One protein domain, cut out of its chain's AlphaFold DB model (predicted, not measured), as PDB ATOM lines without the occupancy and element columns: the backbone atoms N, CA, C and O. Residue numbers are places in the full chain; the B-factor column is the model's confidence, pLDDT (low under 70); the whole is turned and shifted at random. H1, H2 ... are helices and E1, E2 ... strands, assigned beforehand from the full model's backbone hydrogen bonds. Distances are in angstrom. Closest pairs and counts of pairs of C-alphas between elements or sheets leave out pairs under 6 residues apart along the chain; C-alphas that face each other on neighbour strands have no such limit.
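What this domain is: This is residues 2 to 91 of the 100 residues of an uncharacterized protein of Trichuris suis (pig whipworm) (UniProt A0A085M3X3). The model is a long, drawn-out rod with a lobe at each end: at one end H1 lies close to the strand hairpin of E1 and E2, at the other H2 and H3 fold back on each other as a helical hairpin. Two stretches without a named element, residues 20 to 30 and residues 63 to 70, run between the two lobes. The printed part has 90 residues, with three named helices and two named strands in the order H1 H2 H3 E1 E2; the one sheet has the order E1 - E2 and is antiparallel, and the class is mixed, helices and strands. The whole is extended, with a radius of gyration of the C-alphas of 19.6 A, and spans 60 by 26 by 22 A.

Where its parts are: H1, residues 2 to 19, begins at C-alpha 2 at (-37.544, 19.078, 61.521) and is 26.3 A long from first to last C-alpha. H2, residues 31 to 49, is the longest helix by residues and measures 26.8 A, ending at C-alpha 49 at (-27.778, 41.639, 6.559). H3, residues 54 to 62, measures 12.2 A. E1, residues 71 to 76, measures 16.0 A. E2, residues 85 to 90, measures 15.2 A and ends at C-alpha 90 at (-35.166, 31.176, 36.106).

How they stand to each other: E1 and E2 are a hairpin of antiparallel neighbours, with 151 degrees between their directions. The C-alphas of Ile 72 and Val 89 face each other at 4.6 A. N 73 and O 88 are within hydrogen-bond range at 2.8 A, and so are N 86 and O 75 at 2.8 A. The closest C-alphas of H1 and E1 are those of Leu 14 and Gly 74, 7.1 A apart. The closest of H1 and E2 are those of His 10 and Leu 85, also 7.1 A apart. H2 and H3 touch and form a helical hairpin, with a shallow tilt of 11 degrees, opposite ways; their closest C-alphas, of Glu 46 and Leu 54, are 5.7 A apart. H1 is apart from H2 and from H3, H2 is apart from both strands, and H3 is apart from E2. In H1, H2 and H3 every O i to N i+4 pair is within hydrogen-bond range.

The domain as a whole: The two C-alphas farthest apart, of Trp 2 and Cys 50, are 61.5 A apart. The printed part has no cut. The link from H1 to H2, 11 residues, is long, and the link from H2 to H3, 4 residues, is tight. Residues 18 to 25 stand free, as do residues 47 to 53, of which 47 to 49 belong to H2. The mean pLDDT of the printed part is 84.2; residues 2 to 3 and 63 to 65 are under 70.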
ATOM      1  N   TRP A   2     -38.650  19.034  62.497       63.06
ATOM      2  CA  TRP A   2     -37.544  19.078  61.521       63.06
ATOM      3  C   TRP A   2     -37.680  20.092  60.370       63.06
ATOM      4  O   TRP A   2     -36.736  20.820  60.079       63.06
ATOM      5  N   TRP A   3     -38.866  20.224  59.770       66.69
ATOM      6  CA  TRP A   3     -39.111  21.191  58.686       66.69
ATOM      7  C   TRP A   3     -38.861  22.649  59.090       66.69
ATOM      8  O   TRP A   3     -38.409  23.446  58.275       66.69
ATOM      9  N   ARG A   4     -39.101  23.000  60.362       79.00
ATOM     10  CA  ARG A   4     -38.854  24.358  60.876       79.00
ATOM     11  C   ARG A   4     -37.355  24.664  60.955       79.00
ATOM     12  O   ARG A   4     -36.969  25.804  60.736       79.00
ATOM     13  N   TYR A   5     -36.530  23.657  61.246       78.25
ATOM     14  CA  TYR A   5     -35.074  23.793  61.301       78.25
ATOM     15  C   TYR A   5     -34.476  23.951  59.896       78.25
ATOM     16  O   TYR A   5     -33.755  24.910  59.647       78.25
ATOM     17  N   LEU A   6     -34.877  23.086  58.956       75.69
ATOM     18  CA  LEU A   6     -34.474  23.171  57.546       75.69
ATOM     19  C   LEU A   6     -34.864  24.507  56.899       75.69
ATOM     20  O   LEU A   6     -34.066  25.103  56.184       75.69
ATOM     21  N   LEU A   7     -36.078  24.999  57.172       79.94
ATOM     22  CA  LEU A   7     -36.523  26.302  56.674       79.94
ATOM     23  C   LEU A   7     -35.673  27.449  57.240       79.94
ATOM     24  O   LEU A   7     -35.351  28.389  56.520       79.94
ATOM     25  N   LYS A   8     -35.293  27.368  58.520       83.00
ATOM     26  CA  LYS A   8     -34.455  28.381  59.166       83.00
ATOM     27  C   LYS A   8     -33.054  28.430  58.544       83.00
ATOM     28  O   LYS A   8     -32.618  29.505  58.144       83.00
ATOM     29  N   GLU A   9     -32.402  27.278  58.391       82.25
ATOM     30  CA  GLU A   9     -31.083  27.166  57.750       82.25
ATOM     31  C   GLU A   9     -31.114  27.658  56.289       82.25
ATOM     32  O   GLU A   9     -30.213  28.361  55.830       82.25
ATOM     33  N   HIS A  10     -32.189  27.342  55.558       81.81
ATOM     34  CA  HIS A  10     -32.399  27.795  54.181       81.81
ATOM     35  C   HIS A  10     -32.473  29.325  54.064       81.81
ATOM     36  O   HIS A  10     -31.776  29.912  53.232       81.81
ATOM     37  N   ILE A  11     -33.254  29.977  54.931       82.62
ATOM     38  CA  ILE A  11     -33.384  31.443  54.965       82.62
ATOM     39  C   ILE A  11     -32.054  32.106  55.343       82.62
ATOM     40  O   ILE A  11     -31.670  33.109  54.737       82.62
ATOM     41  N   GLU A  12     -31.327  31.556  56.320       86.31
ATOM     42  CA  GLU A  12     -30.008  32.063  56.722       86.31
ATOM     43  C   GLU A  12     -29.024  32.043  55.544       86.31
ATOM     44  O   GLU A  12     -28.381  33.051  55.251       86.31
ATOM     45  N   LYS A  13     -28.993  30.948  54.782       83.44
ATOM     46  CA  LYS A  13     -28.095  30.783  53.628       83.44
ATOM     47  C   LYS A  13     -28.474  31.643  52.428       83.44
ATOM     48  O   LYS A  13     -27.588  32.142  51.735       83.44
ATOM     49  N   LEU A  14     -29.766  31.875  52.194       82.25
ATOM     50  CA  LEU A  14     -30.207  32.864  51.206       82.25
ATOM     51  C   LEU A  14     -29.772  34.281  51.590       82.25
ATOM     52  O   LEU A  14     -29.323  35.042  50.733       82.25
ATOM     53  N   ASN A  15     -29.847  34.631  52.874       84.88
ATOM     54  CA  ASN A  15     -29.374  35.924  53.359       84.88
ATOM     55  C   ASN A  15     -27.848  36.064  53.265       84.88
ATOM     56  O   ASN A  15     -27.368  37.145  52.924       84.88
ATOM     57  N   GLU A  16     -27.083  34.999  53.528       85.69
ATOM     58  CA  GLU A  16     -25.633  34.965  53.282       85.69
ATOM     59  C   GLU A  16     -25.315  35.210  51.804       85.69
ATOM     60  O   GLU A  16     -24.501  36.077  51.496       85.69
ATOM     61  N   LEU A  17     -26.000  34.519  50.885       81.19
ATOM     62  CA  LEU A  17     -25.831  34.725  49.443       81.19
ATOM     63  C   LEU A  17     -26.145  36.164  49.031       81.19
ATOM     64  O   LEU A  17     -25.378  36.750  48.272       81.19
ATOM     65  N   ARG A  18     -27.214  36.755  49.577       78.81
ATOM     66  CA  ARG A  18     -27.582  38.156  49.318       78.81
ATOM     67  C   ARG A  18     -26.529  39.155  49.814       78.81
ATOM     68  O   ARG A  18     -26.417  40.235  49.249       78.81
ATOM     69  N   LYS A  19     -25.806  38.830  50.891       83.88
ATOM     70  CA  LYS A  19     -24.724  39.662  51.456       83.88
ATOM     71  C   LYS A  19     -23.358  39.381  50.826       83.88
ATOM     72  O   LYS A  19     -22.433  40.167  51.012       83.88
ATOM     73  N   SER A  20     -23.210  38.247  50.148       82.38
ATOM     74  CA  SER A  20     -21.963  37.852  49.504       82.38
ATOM     75  C   SER A  20     -21.656  38.735  48.293       82.38
ATOM     76  O   SER A  20     -22.561  39.258  47.653       82.38
ATOM     77  N   ASN A  21     -20.381  38.819  47.913       82.19
ATOM     78  CA  ASN A  21     -19.959  39.506  46.688       82.19
ATOM     79  C   ASN A  21     -20.164  38.653  45.412       82.19
ATOM     80  O   ASN A  21     -19.587  38.949  44.372       82.19
ATOM     81  N   ILE A  22     -20.917  37.546  45.499       81.62
ATOM     82  CA  ILE A  22     -21.158  36.627  44.372       81.62
ATOM     83  C   ILE A  22     -22.280  37.160  43.471       81.62
ATOM     84  O   ILE A  22     -22.236  36.973  42.258       81.62
ATOM     85  N   TYR A  23     -23.277  37.829  44.058       78.44
ATOM     86  CA  TYR A  23     -24.406  38.414  43.342       78.44
ATOM     87  C   TYR A  23     -24.553  39.887  43.704       78.44
ATOM     88  O   TYR A  23     -24.477  40.260  44.873       78.44
ATOM     89  N   THR A  24     -24.814  40.718  42.702       79.62
ATOM     90  CA  THR A  24     -25.048  42.150  42.893       79.62
ATOM     91  C   THR A  24     -26.551  42.424  42.900       79.62
ATOM     92  O   THR A  24     -27.238  42.018  41.960       79.62
ATOM     93  N   PRO A  25     -27.090  43.102  43.931       78.00
ATOM     94  CA  PRO A  25     -28.476  43.543  43.921       78.00
ATOM     95  C   PRO A  25     -28.739  44.481  42.741       78.00
ATOM     96  O   PRO A  25     -27.958  45.396  42.483       78.00
ATOM     97  N   ILE A  26     -29.857  44.274  42.053       80.19
ATOM     98  CA  ILE A  26     -30.317  45.182  41.004       80.19
ATOM     99  C   ILE A  26     -31.201  46.246  41.664       80.19
ATOM    100  O   ILE A  26     -32.061  45.916  42.480       80.19
ATOM    101  N   HIS A  27     -30.966  47.520  41.345       82.12
ATOM    102  CA  HIS A  27     -31.696  48.650  41.935       82.12
ATOM    103  C   HIS A  27     -33.104  48.829  41.341       82.12
ATOM    104  O   HIS A  27     -34.006  49.317  42.013       82.12
ATOM    105  N   GLU A  28     -33.293  48.429  40.084       86.06
ATOM    106  CA  GLU A  28     -34.538  48.594  39.336       86.06
ATOM    107  C   GLU A  28     -34.725  47.434  38.352       86.06
ATOM    108  O   GLU A  28     -33.753  46.820  37.903       86.06
ATOM    109  N   ASP A  29     -35.973  47.137  37.995       85.81
ATOM    110  CA  ASP A  29     -36.261  46.163  36.950       85.81
ATOM    111  C   ASP A  29     -35.766  46.667  35.580       85.81
ATOM    112  O   ASP A  29     -36.385  47.495  34.912       85.81
ATOM    113  N   SER A  30     -34.630  46.124  35.142       87.00
ATOM    114  CA  SER A  30     -34.009  46.461  33.858       87.00
ATOM    115  C   SER A  30     -34.625  45.732  32.657       87.00
ATOM    116  O   SER A  30     -34.141  45.899  31.535       87.00
ATOM    117  N   THR A  31     -35.700  44.954  32.844       88.94
ATOM    118  CA  THR A  31     -36.302  44.113  31.796       88.94
ATOM    119  C   THR A  31     -36.697  44.913  30.561       88.94
ATOM    120  O   THR A  31     -36.381  44.511  29.440       88.94
ATOM    121  N   ASP A  32     -37.341  46.072  30.733       87.75
ATOM    122  CA  ASP A  32     -37.761  46.889  29.588       87.75
ATOM    123  C   ASP A  32     -36.568  47.528  28.861       87.75
ATOM    124  O   ASP A  32     -36.543  47.581  27.629       87.75
ATOM    125  N   SER A  33     -35.545  47.952  29.609       89.44
ATOM    126  CA  SER A  33     -34.296  48.481  29.049       89.44
ATOM    127  C   SER A  33     -33.549  47.416  28.243       89.44
ATOM    128  O   SER A  33     -33.172  47.647  27.089       89.44
ATOM    129  N   ALA A  34     -33.415  46.209  28.800       89.88
ATOM    130  CA  ALA A  34     -32.817  45.066  28.120       89.88
ATOM    131  C   ALA A  34     -33.606  44.695  26.853       89.88
ATOM    132  O   ALA A  34     -33.015  44.497  25.792       89.88
ATOM    133  N   ARG A  35     -34.945  44.688  26.923       91.00
ATOM    134  CA  ARG A  35     -35.829  44.435  25.775       91.00
ATOM    135  C   ARG A  35     -35.655  45.471  24.670       91.00
ATOM    136  O   ARG A  35     -35.537  45.095  23.504       91.00
ATOM    137  N   LYS A  36     -35.641  46.763  25.013       91.38
ATOM    138  CA  LYS A  36     -35.411  47.861  24.060       91.38
ATOM    139  C   LYS A  36     -34.044  47.727  23.398       91.38
ATOM    140  O   LYS A  36     -33.974  47.740  22.175       91.38
ATOM    141  N   THR A  37     -32.998  47.511  24.190       93.81
ATOM    142  CA  THR A  37     -31.622  47.336  23.698       93.81
ATOM    143  C   THR A  37     -31.523  46.161  22.730       93.81
ATOM    144  O   THR A  37     -31.016  46.316  21.621       93.81
ATOM    145  N   LEU A  38     -32.077  45.002  23.101       93.06
ATOM    146  CA  LEU A  38     -32.099  43.822  22.241       93.06
ATOM    147  C   LEU A  38     -32.886  44.070  20.948       93.06
ATOM    148  O   LEU A  38     -32.426  43.706  19.870       93.06
ATOM    149  N   THR A  39     -34.047  44.724  21.038       93.12
ATOM    150  CA  THR A  39     -34.861  45.079  19.863       93.12
ATOM    151  C   THR A  39     -34.073  45.964  18.895       93.12
ATOM    152  O   THR A  39     -34.074  45.690  17.696       93.12
ATOM    153  N   SER A  40     -33.364  46.976  19.406       94.50
ATOM    154  CA  SER A  40     -32.526  47.865  18.594       94.50
ATOM    155  C   SER A  40     -31.374  47.120  17.915       94.50
ATOM    156  O   SER A  40     -31.085  47.377  16.750       94.50
ATOM    157  N   LEU A  41     -30.736  46.172  18.611       95.75
ATOM    158  CA  LEU A  41     -29.673  45.345  18.033       95.75
ATOM    159  C   LEU A  41     -30.194  44.462  16.896       95.75
ATOM    160  O   LEU A  41     -29.578  44.408  15.836       95.75
ATOM    161  N   VAL A  42     -31.348  43.812  17.078       94.44
ATOM    162  CA  VAL A  42     -31.963  42.991  16.022       94.44
ATOM    163  C   VAL A  42     -32.306  43.845  14.800       94.44
ATOM    164  O   VAL A  42     -31.995  43.449  13.682       94.44
ATOM    165  N   GLN A  43     -32.868  45.040  15.000       94.00
ATOM    166  CA  GLN A  43     -33.156  45.980  13.908       94.00
ATOM    167  C   GLN A  43     -31.892  46.438  13.173       94.00
ATOM    168  O   GLN A  43     -31.899  46.576  11.951       94.00
ATOM    169  N   TYR A  44     -30.802  46.669  13.905       95.75
ATOM    170  CA  TYR A  44     -29.516  47.003  13.306       95.75
ATOM    171  C   TYR A  44     -29.013  45.869  12.402       95.75
ATOM    172  O   TYR A  44     -28.647  46.124  11.254       95.75
ATOM    173  N   PHE A  45     -29.052  44.616  12.867       95.44
ATOM    174  CA  PHE A  45     -28.632  43.468  12.058       95.44
ATOM    175  C   PHE A  45     -29.553  43.205  10.866       95.44
ATOM    176  O   PHE A  45     -29.051  42.908   9.785       95.44
ATOM    177  N   GLU A  46     -30.867  43.380  11.027       94.00
ATOM    178  CA  GLU A  46     -31.862  43.305   9.945       94.00
ATOM    179  C   GLU A  46     -31.476  44.247   8.797       94.00
ATOM    180  O   GLU A  46     -31.410  43.828   7.644       94.00
ATOM    181  N   HIS A  47     -31.101  45.489   9.119       92.50
ATOM    182  CA  HIS A  47     -30.663  46.469   8.126       92.50
ATOM    183  C   HIS A  47     -29.304  46.134   7.486       92.50
ATOM    184  O   HIS A  47     -29.079  46.456   6.324       92.50
ATOM    185  N   GLN A  48     -28.363  45.546   8.233       95.88
ATOM    186  CA  GLN A  48     -27.027  45.226   7.703       95.88
ATOM    187  C   GLN A  48     -27.010  43.968   6.831       95.88
ATOM    188  O   GLN A  48     -26.230  43.886   5.888       95.88
ATOM    189  N   THR A  49     -27.831  42.976   7.170       94.31
ATOM    190  CA  THR A  49     -27.778  41.639   6.559       94.31
ATOM    191  C   THR A  49     -28.896  41.384   5.555       94.31
ATOM    192  O   THR A  49     -28.768  40.468   4.747       94.31
ATOM    193  N   CYS A  50     -29.970  42.186   5.584       89.25
ATOM    194  CA  CYS A  50     -31.202  41.941   4.830       89.25
ATOM    195  C   CYS A  50     -31.810  40.550   5.104       89.25
ATOM    196  O   CYS A  50     -32.492  39.991   4.247       89.25
ATOM    197  N   ASP A  51     -31.550  39.989   6.289       91.88
ATOM    198  CA  ASP A  51     -32.062  38.689   6.716       91.88
ATOM    199  C   ASP A  51     -33.587  38.744   6.927       91.88
ATOM    200  O   ASP A  51     -34.111  39.605   7.643       91.88
ATOM    201  N   THR A  52     -34.299  37.813   6.291       90.69
ATOM    202  CA  THR A  52     -35.763  37.703   6.320       90.69
ATOM    203  C   THR A  52     -36.311  37.103   7.614       90.69
ATOM    204  O   THR A  52     -37.486  37.310   7.913       90.69
ATOM    205  N   GLU A  53     -35.482  36.427   8.412       91.25
ATOM    206  CA  GLU A  53     -35.868  35.778   9.672       91.25
ATOM    207  C   GLU A  53     -35.787  36.738  10.876       91.25
ATOM    208  O   GLU A  53     -36.541  36.621  11.849       91.25
ATOM    209  N   LEU A  54     -34.904  37.745  10.820       92.56
ATOM    210  CA  LEU A  54     -34.743  38.748  11.886       92.56
ATOM    211  C   LEU A  54     -36.026  39.546  12.207       92.56
ATOM    212  O   LEU A  54     -36.291  39.772  13.398       92.56
ATOM    213  N   PRO A  55     -36.874  39.927  11.228       91.88
ATOM    214  CA  PRO A  55     -38.188  40.506  11.491       91.88
ATOM    215  C   PRO A  55     -39.083  39.630  12.380       91.88
ATOM    216  O   PRO A  55     -39.773  40.158  13.263       91.88
ATOM    217  N   GLU A  56     -39.070  38.304  12.202       91.00
ATOM    218  CA  GLU A  56     -39.855  37.392  13.039       91.00
ATOM    219  C   GLU A  56     -39.342  37.366  14.479       91.00
ATOM    220  O   GLU A  56     -40.125  37.487  15.427       91.00
ATOM    221  N   ILE A  57     -38.022  37.259  14.650       91.62
ATOM    222  CA  ILE A  57     -37.357  37.269  15.960       91.62
ATOM    223  C   ILE A  57     -37.679  38.571  16.702       91.62
ATOM    224  O   ILE A  57     -38.103  38.548  17.862       91.62
ATOM    225  N   ARG A  58     -37.566  39.714  16.015       91.38
ATOM    226  CA  ARG A  58     -37.916  41.034  16.551       91.38
ATOM    227  C   ARG A  58     -39.361  41.081  17.039       91.38
ATOM    228  O   ARG A  58     -39.628  41.594  18.127       91.38
ATOM    229  N   ASN A  59     -40.300  40.543  16.260       89.25
ATOM    230  CA  ASN A  59     -41.712  40.512  16.636       89.25
ATOM    231  C   ASN A  59     -41.937  39.650  17.889       89.25
ATOM    232  O   ASN A  59     -42.646  40.075  18.804       89.25
ATOM    233  N   ARG A  60     -41.280  38.488  18.000       88.56
ATOM    234  CA  ARG A  60     -41.374  37.625  19.195       88.56
ATOM    235  C   ARG A  60     -40.865  38.322  20.465       88.56
ATOM    236  O   ARG A  60     -41.477  38.141  21.517       88.56
ATOM    237  N   ILE A  61     -39.826  39.156  20.356       88.06
ATOM    238  CA  ILE A  61     -39.265  39.974  21.453       88.06
ATOM    239  C   ILE A  61     -40.159  41.180  21.799       88.06
ATOM    240  O   ILE A  61     -40.273  41.572  22.960       88.06
ATOM    241  N   ARG A  62     -40.794  41.809  20.802       79.06
ATOM    242  CA  ARG A  62     -41.562  43.053  20.991       79.06
ATOM    243  C   ARG A  62     -42.870  42.851  21.762       79.06
ATOM    244  O   ARG A  62     -43.256  43.743  22.512       79.06
ATOM    245  N   TYR A  63     -43.547  41.714  21.579       68.56
ATOM    246  CA  TYR A  63     -44.898  41.463  22.111       68.56
ATOM    247  C   TYR A  63     -44.940  40.694  23.443       68.56
ATOM    248  O   TYR A  63     -45.985  40.162  23.821       68.56
ATOM    249  N   THR A  64     -43.839  40.597  24.187       65.19
ATOM    250  CA  THR A  64     -43.848  39.977  25.520       65.19
ATOM    251  C   THR A  64     -44.349  40.969  26.579       65.19
ATOM    252  O   THR A  64     -43.585  41.506  27.378       65.19
ATOM    253  N   CYS A  65     -45.668  41.190  26.613       61.19
ATOM    254  CA  CYS A  65     -46.343  42.099  27.556       61.19
ATOM    255  C   CYS A  65     -46.188  41.700  29.038       61.19
ATOM    256  O   CYS A  65     -46.489  42.495  29.917       61.19
ATOM    257  N   ASN A  66     -45.701  40.483  29.308       72.62
ATOM    258  CA  ASN A  66     -45.495  39.928  30.648       72.62
ATOM    259  C   ASN A  66     -44.036  39.493  30.862       72.62
ATOM    260  O   ASN A  66     -43.790  38.489  31.531       72.62
ATOM    261  N   SER A  67     -43.083  40.184  30.224       81.62
ATOM    262  CA  SER A  67     -41.658  39.920  30.451       81.62
ATOM    263  C   SER A  67     -41.313  40.223  31.906       81.62
ATOM    264  O   SER A  67     -41.707  41.276  32.401       81.62
ATOM    265  N   GLN A  68     -40.577  39.342  32.575       84.12
ATOM    266  CA  GLN A  68     -40.145  39.553  33.958       84.12
ATOM    267  C   GLN A  68     -38.627  39.435  34.073       84.12
ATOM    268  O   GLN A  68     -37.992  38.679  33.324       84.12
ATOM    269  N   CYS A  69     -38.063  40.176  35.029       84.06
ATOM    270  CA  CYS A  69     -36.676  40.006  35.431       84.06
ATOM    271  C   CYS A  69     -36.466  38.553  35.894       84.06
ATOM    272  O   CYS A  69     -37.359  37.989  36.529       84.06
ATOM    273  N   PRO A  70     -35.315  37.928  35.590       83.81
ATOM    274  CA  PRO A  70     -35.030  36.587  36.072       83.81
ATOM    275  C   PRO A  70     -35.106  36.489  37.598       83.81
ATOM    276  O   PRO A  70     -34.493  37.287  38.310       83.81
ATOM    277  N   ASP A  71     -35.803  35.464  38.082       83.31
ATOM    278  CA  ASP A  71     -35.888  35.148  39.506       83.31
ATOM    279  C   ASP A  71     -34.751  34.213  39.922       83.31
ATOM    280  O   ASP A  71     -34.383  33.292  39.185       83.31
ATOM    281  N   ILE A  72     -34.232  34.398  41.139       81.62
ATOM    282  CA  ILE A  72     -33.309  33.451  41.767       81.62
ATOM    283  C   ILE A  72     -34.048  32.573  42.778       81.62
ATOM    284  O   ILE A  72     -34.618  33.048  43.759       81.62
ATOM    285  N   TYR A  73     -33.997  31.263  42.561       82.88
ATOM    286  CA  TYR A  73     -34.512  30.261  43.485       82.88
ATOM    287  C   TYR A  73     -33.371  29.569  44.220       82.88
ATOM    288  O   TYR A  73     -32.318  29.277  43.652       82.88
ATOM    289  N   GLY A  74     -33.601  29.251  45.491       82.69
ATOM    290  CA  GLY A  74     -32.693  28.444  46.288       82.69
ATOM    291  C   GLY A  74     -33.209  27.031  46.473       82.69
ATOM    292  O   GLY A  74     -33.952  26.784  47.418       82.69
ATOM    293  N   LEU A  75     -32.823  26.092  45.610       85.06
ATOM    294  CA  LEU A  75     -33.241  24.700  45.780       85.06
ATOM    295  C   LEU A  75     -32.491  24.056  46.958       85.06
ATOM    296  O   LEU A  75     -31.256  24.078  46.956       85.06
ATOM    297  N   PRO A  76     -33.189  23.452  47.937       81.50
ATOM    298  CA  PRO A  76     -32.536  22.772  49.047       81.50
ATOM    299  C   PRO A  76     -31.681  21.586  48.580       81.50
ATOM    300  O   PRO A  76     -32.118  20.755  47.784       81.50
ATOM    301  N   LYS A  77     -30.469  21.458  49.119       81.56
ATOM    302  CA  LYS A  77     -29.581  20.301  48.929       81.56
ATOM    303  C   LYS A  77     -29.489  19.497  50.227       81.56
ATOM    304  O   LYS A  77     -28.458  19.469  50.887       81.56
ATOM    305  N   ILE A  78     -30.573  18.803  50.567       78.25
ATOM    306  CA  ILE A  78     -30.708  18.034  51.822       78.25
ATOM    307  C   ILE A  78     -29.605  16.966  51.975       78.25
ATOM    308  O   ILE A  78     -29.202  16.629  53.080       78.25
ATOM    309  N   HIS A  79     -29.075  16.461  50.858       78.81
ATOM    310  CA  HIS A  79     -28.046  15.421  50.827       78.81
ATOM    311  C   HIS A  79     -26.600  15.939  50.979       78.81
ATOM    312  O   HIS A  79     -25.678  15.127  50.965       78.81
ATOM    313  N   LYS A  80     -26.362  17.259  51.076       78.38
ATOM    314  CA  LYS A  80     -25.012  17.836  51.235       78.38
ATOM    315  C   LYS A  80     -24.922  18.674  52.513       78.38
ATOM    316  O   LYS A  80     -25.275  19.855  52.479       78.38
ATOM    317  N   PRO A  81     -24.414  18.101  53.618       73.62
ATOM    318  CA  PRO A  81     -24.146  18.855  54.839       73.62
ATOM    319  C   PRO A  81     -23.270  20.083  54.549       73.62
ATOM    320  O   PRO A  81     -22.312  19.997  53.783       73.62
ATOM    321  N   GLY A  82     -23.617  21.241  55.116       72.62
ATOM    322  CA  GLY A  82     -22.863  22.492  54.949       72.62
ATOM    323  C   GLY A  82     -23.060  23.227  53.613       72.62
ATOM    324  O   GLY A  82     -22.666  24.388  53.503       72.62
ATOM    325  N   VAL A  83     -23.718  22.619  52.617       71.62
ATOM    326  CA  VAL A  83     -24.078  23.275  51.343       71.62
ATOM    327  C   VAL A  83     -25.577  23.129  51.105       71.62
ATOM    328  O   VAL A  83     -25.985  22.395  50.205       71.62
ATOM    329  N   PRO A  84     -26.423  23.828  51.873       70.44
ATOM    330  CA  PRO A  84     -27.855  23.557  51.892       70.44
ATOM    331  C   PRO A  84     -28.599  24.063  50.652       70.44
ATOM    332  O   PRO A  84     -29.789  23.791  50.532       70.44
ATOM    333  N   LEU A  85     -27.945  24.768  49.716       84.12
ATOM    334  CA  LEU A  85     -28.635  25.458  48.623       84.12
ATOM    335  C   LEU A  85     -27.970  25.266  47.243       84.12
ATOM    336  O   LEU A  85     -26.742  25.257  47.094       84.12
ATOM    337  N   ARG A  86     -28.796  25.112  46.201       84.94
ATOM    338  CA  ARG A  86     -28.440  25.299  44.786       84.94
ATOM    339  C   ARG A  86     -29.125  26.580  44.300       84.94
ATOM    340  O   ARG A  86     -30.344  26.545  44.136       84.94
ATOM    341  N   PRO A  87     -28.395  27.681  44.070       84.50
ATOM    342  CA  PRO A  87     -28.984  28.825  43.395       84.50
ATOM    343  C   PRO A  87     -29.320  28.435  41.949       84.50
ATOM    344  O   PRO A  87     -28.510  27.798  41.267       84.50
ATOM    345  N   VAL A  88     -30.525  28.773  41.504       86.88
ATOM    346  CA  VAL A  88     -31.007  28.576  40.133       86.88
ATOM    347  C   VAL A  88     -31.621  29.883  39.669       86.88
ATOM    348  O   VAL A  88     -32.499  30.414  40.341       86.88
ATOM    349  N   VAL A  89     -31.171  30.383  38.522       85.62
ATOM    350  CA  VAL A  89     -31.796  31.528  37.859       85.62
ATOM    351  C   VAL A  89     -32.847  31.003  36.892       85.62
ATOM    352  O   VAL A  89     -32.556  30.141  36.065       85.62
ATOM    353  N   SER A  90     -34.072  31.503  37.009       86.00
ATOM    354  CA  SER A  90     -35.166  31.176  36.106       86.00
ATOM    355  C   SER A  90     -35.321  32.254  35.052       86.00
ATOM    356  O   SER A  90     -35.541  33.420  35.364       86.00
ATOM    357  N   SER A  91     -35.253  31.844  33.790       85.81
ATOM    358  CA  SER A  91     -35.533  32.703  32.635       85.81
ATOM    359  C   SER A  91     -36.953  32.495  32.092       85.81
ATOM    360  O   SER A  91     -37.254  32.901  30.965       85.81
TER     361      SER A  91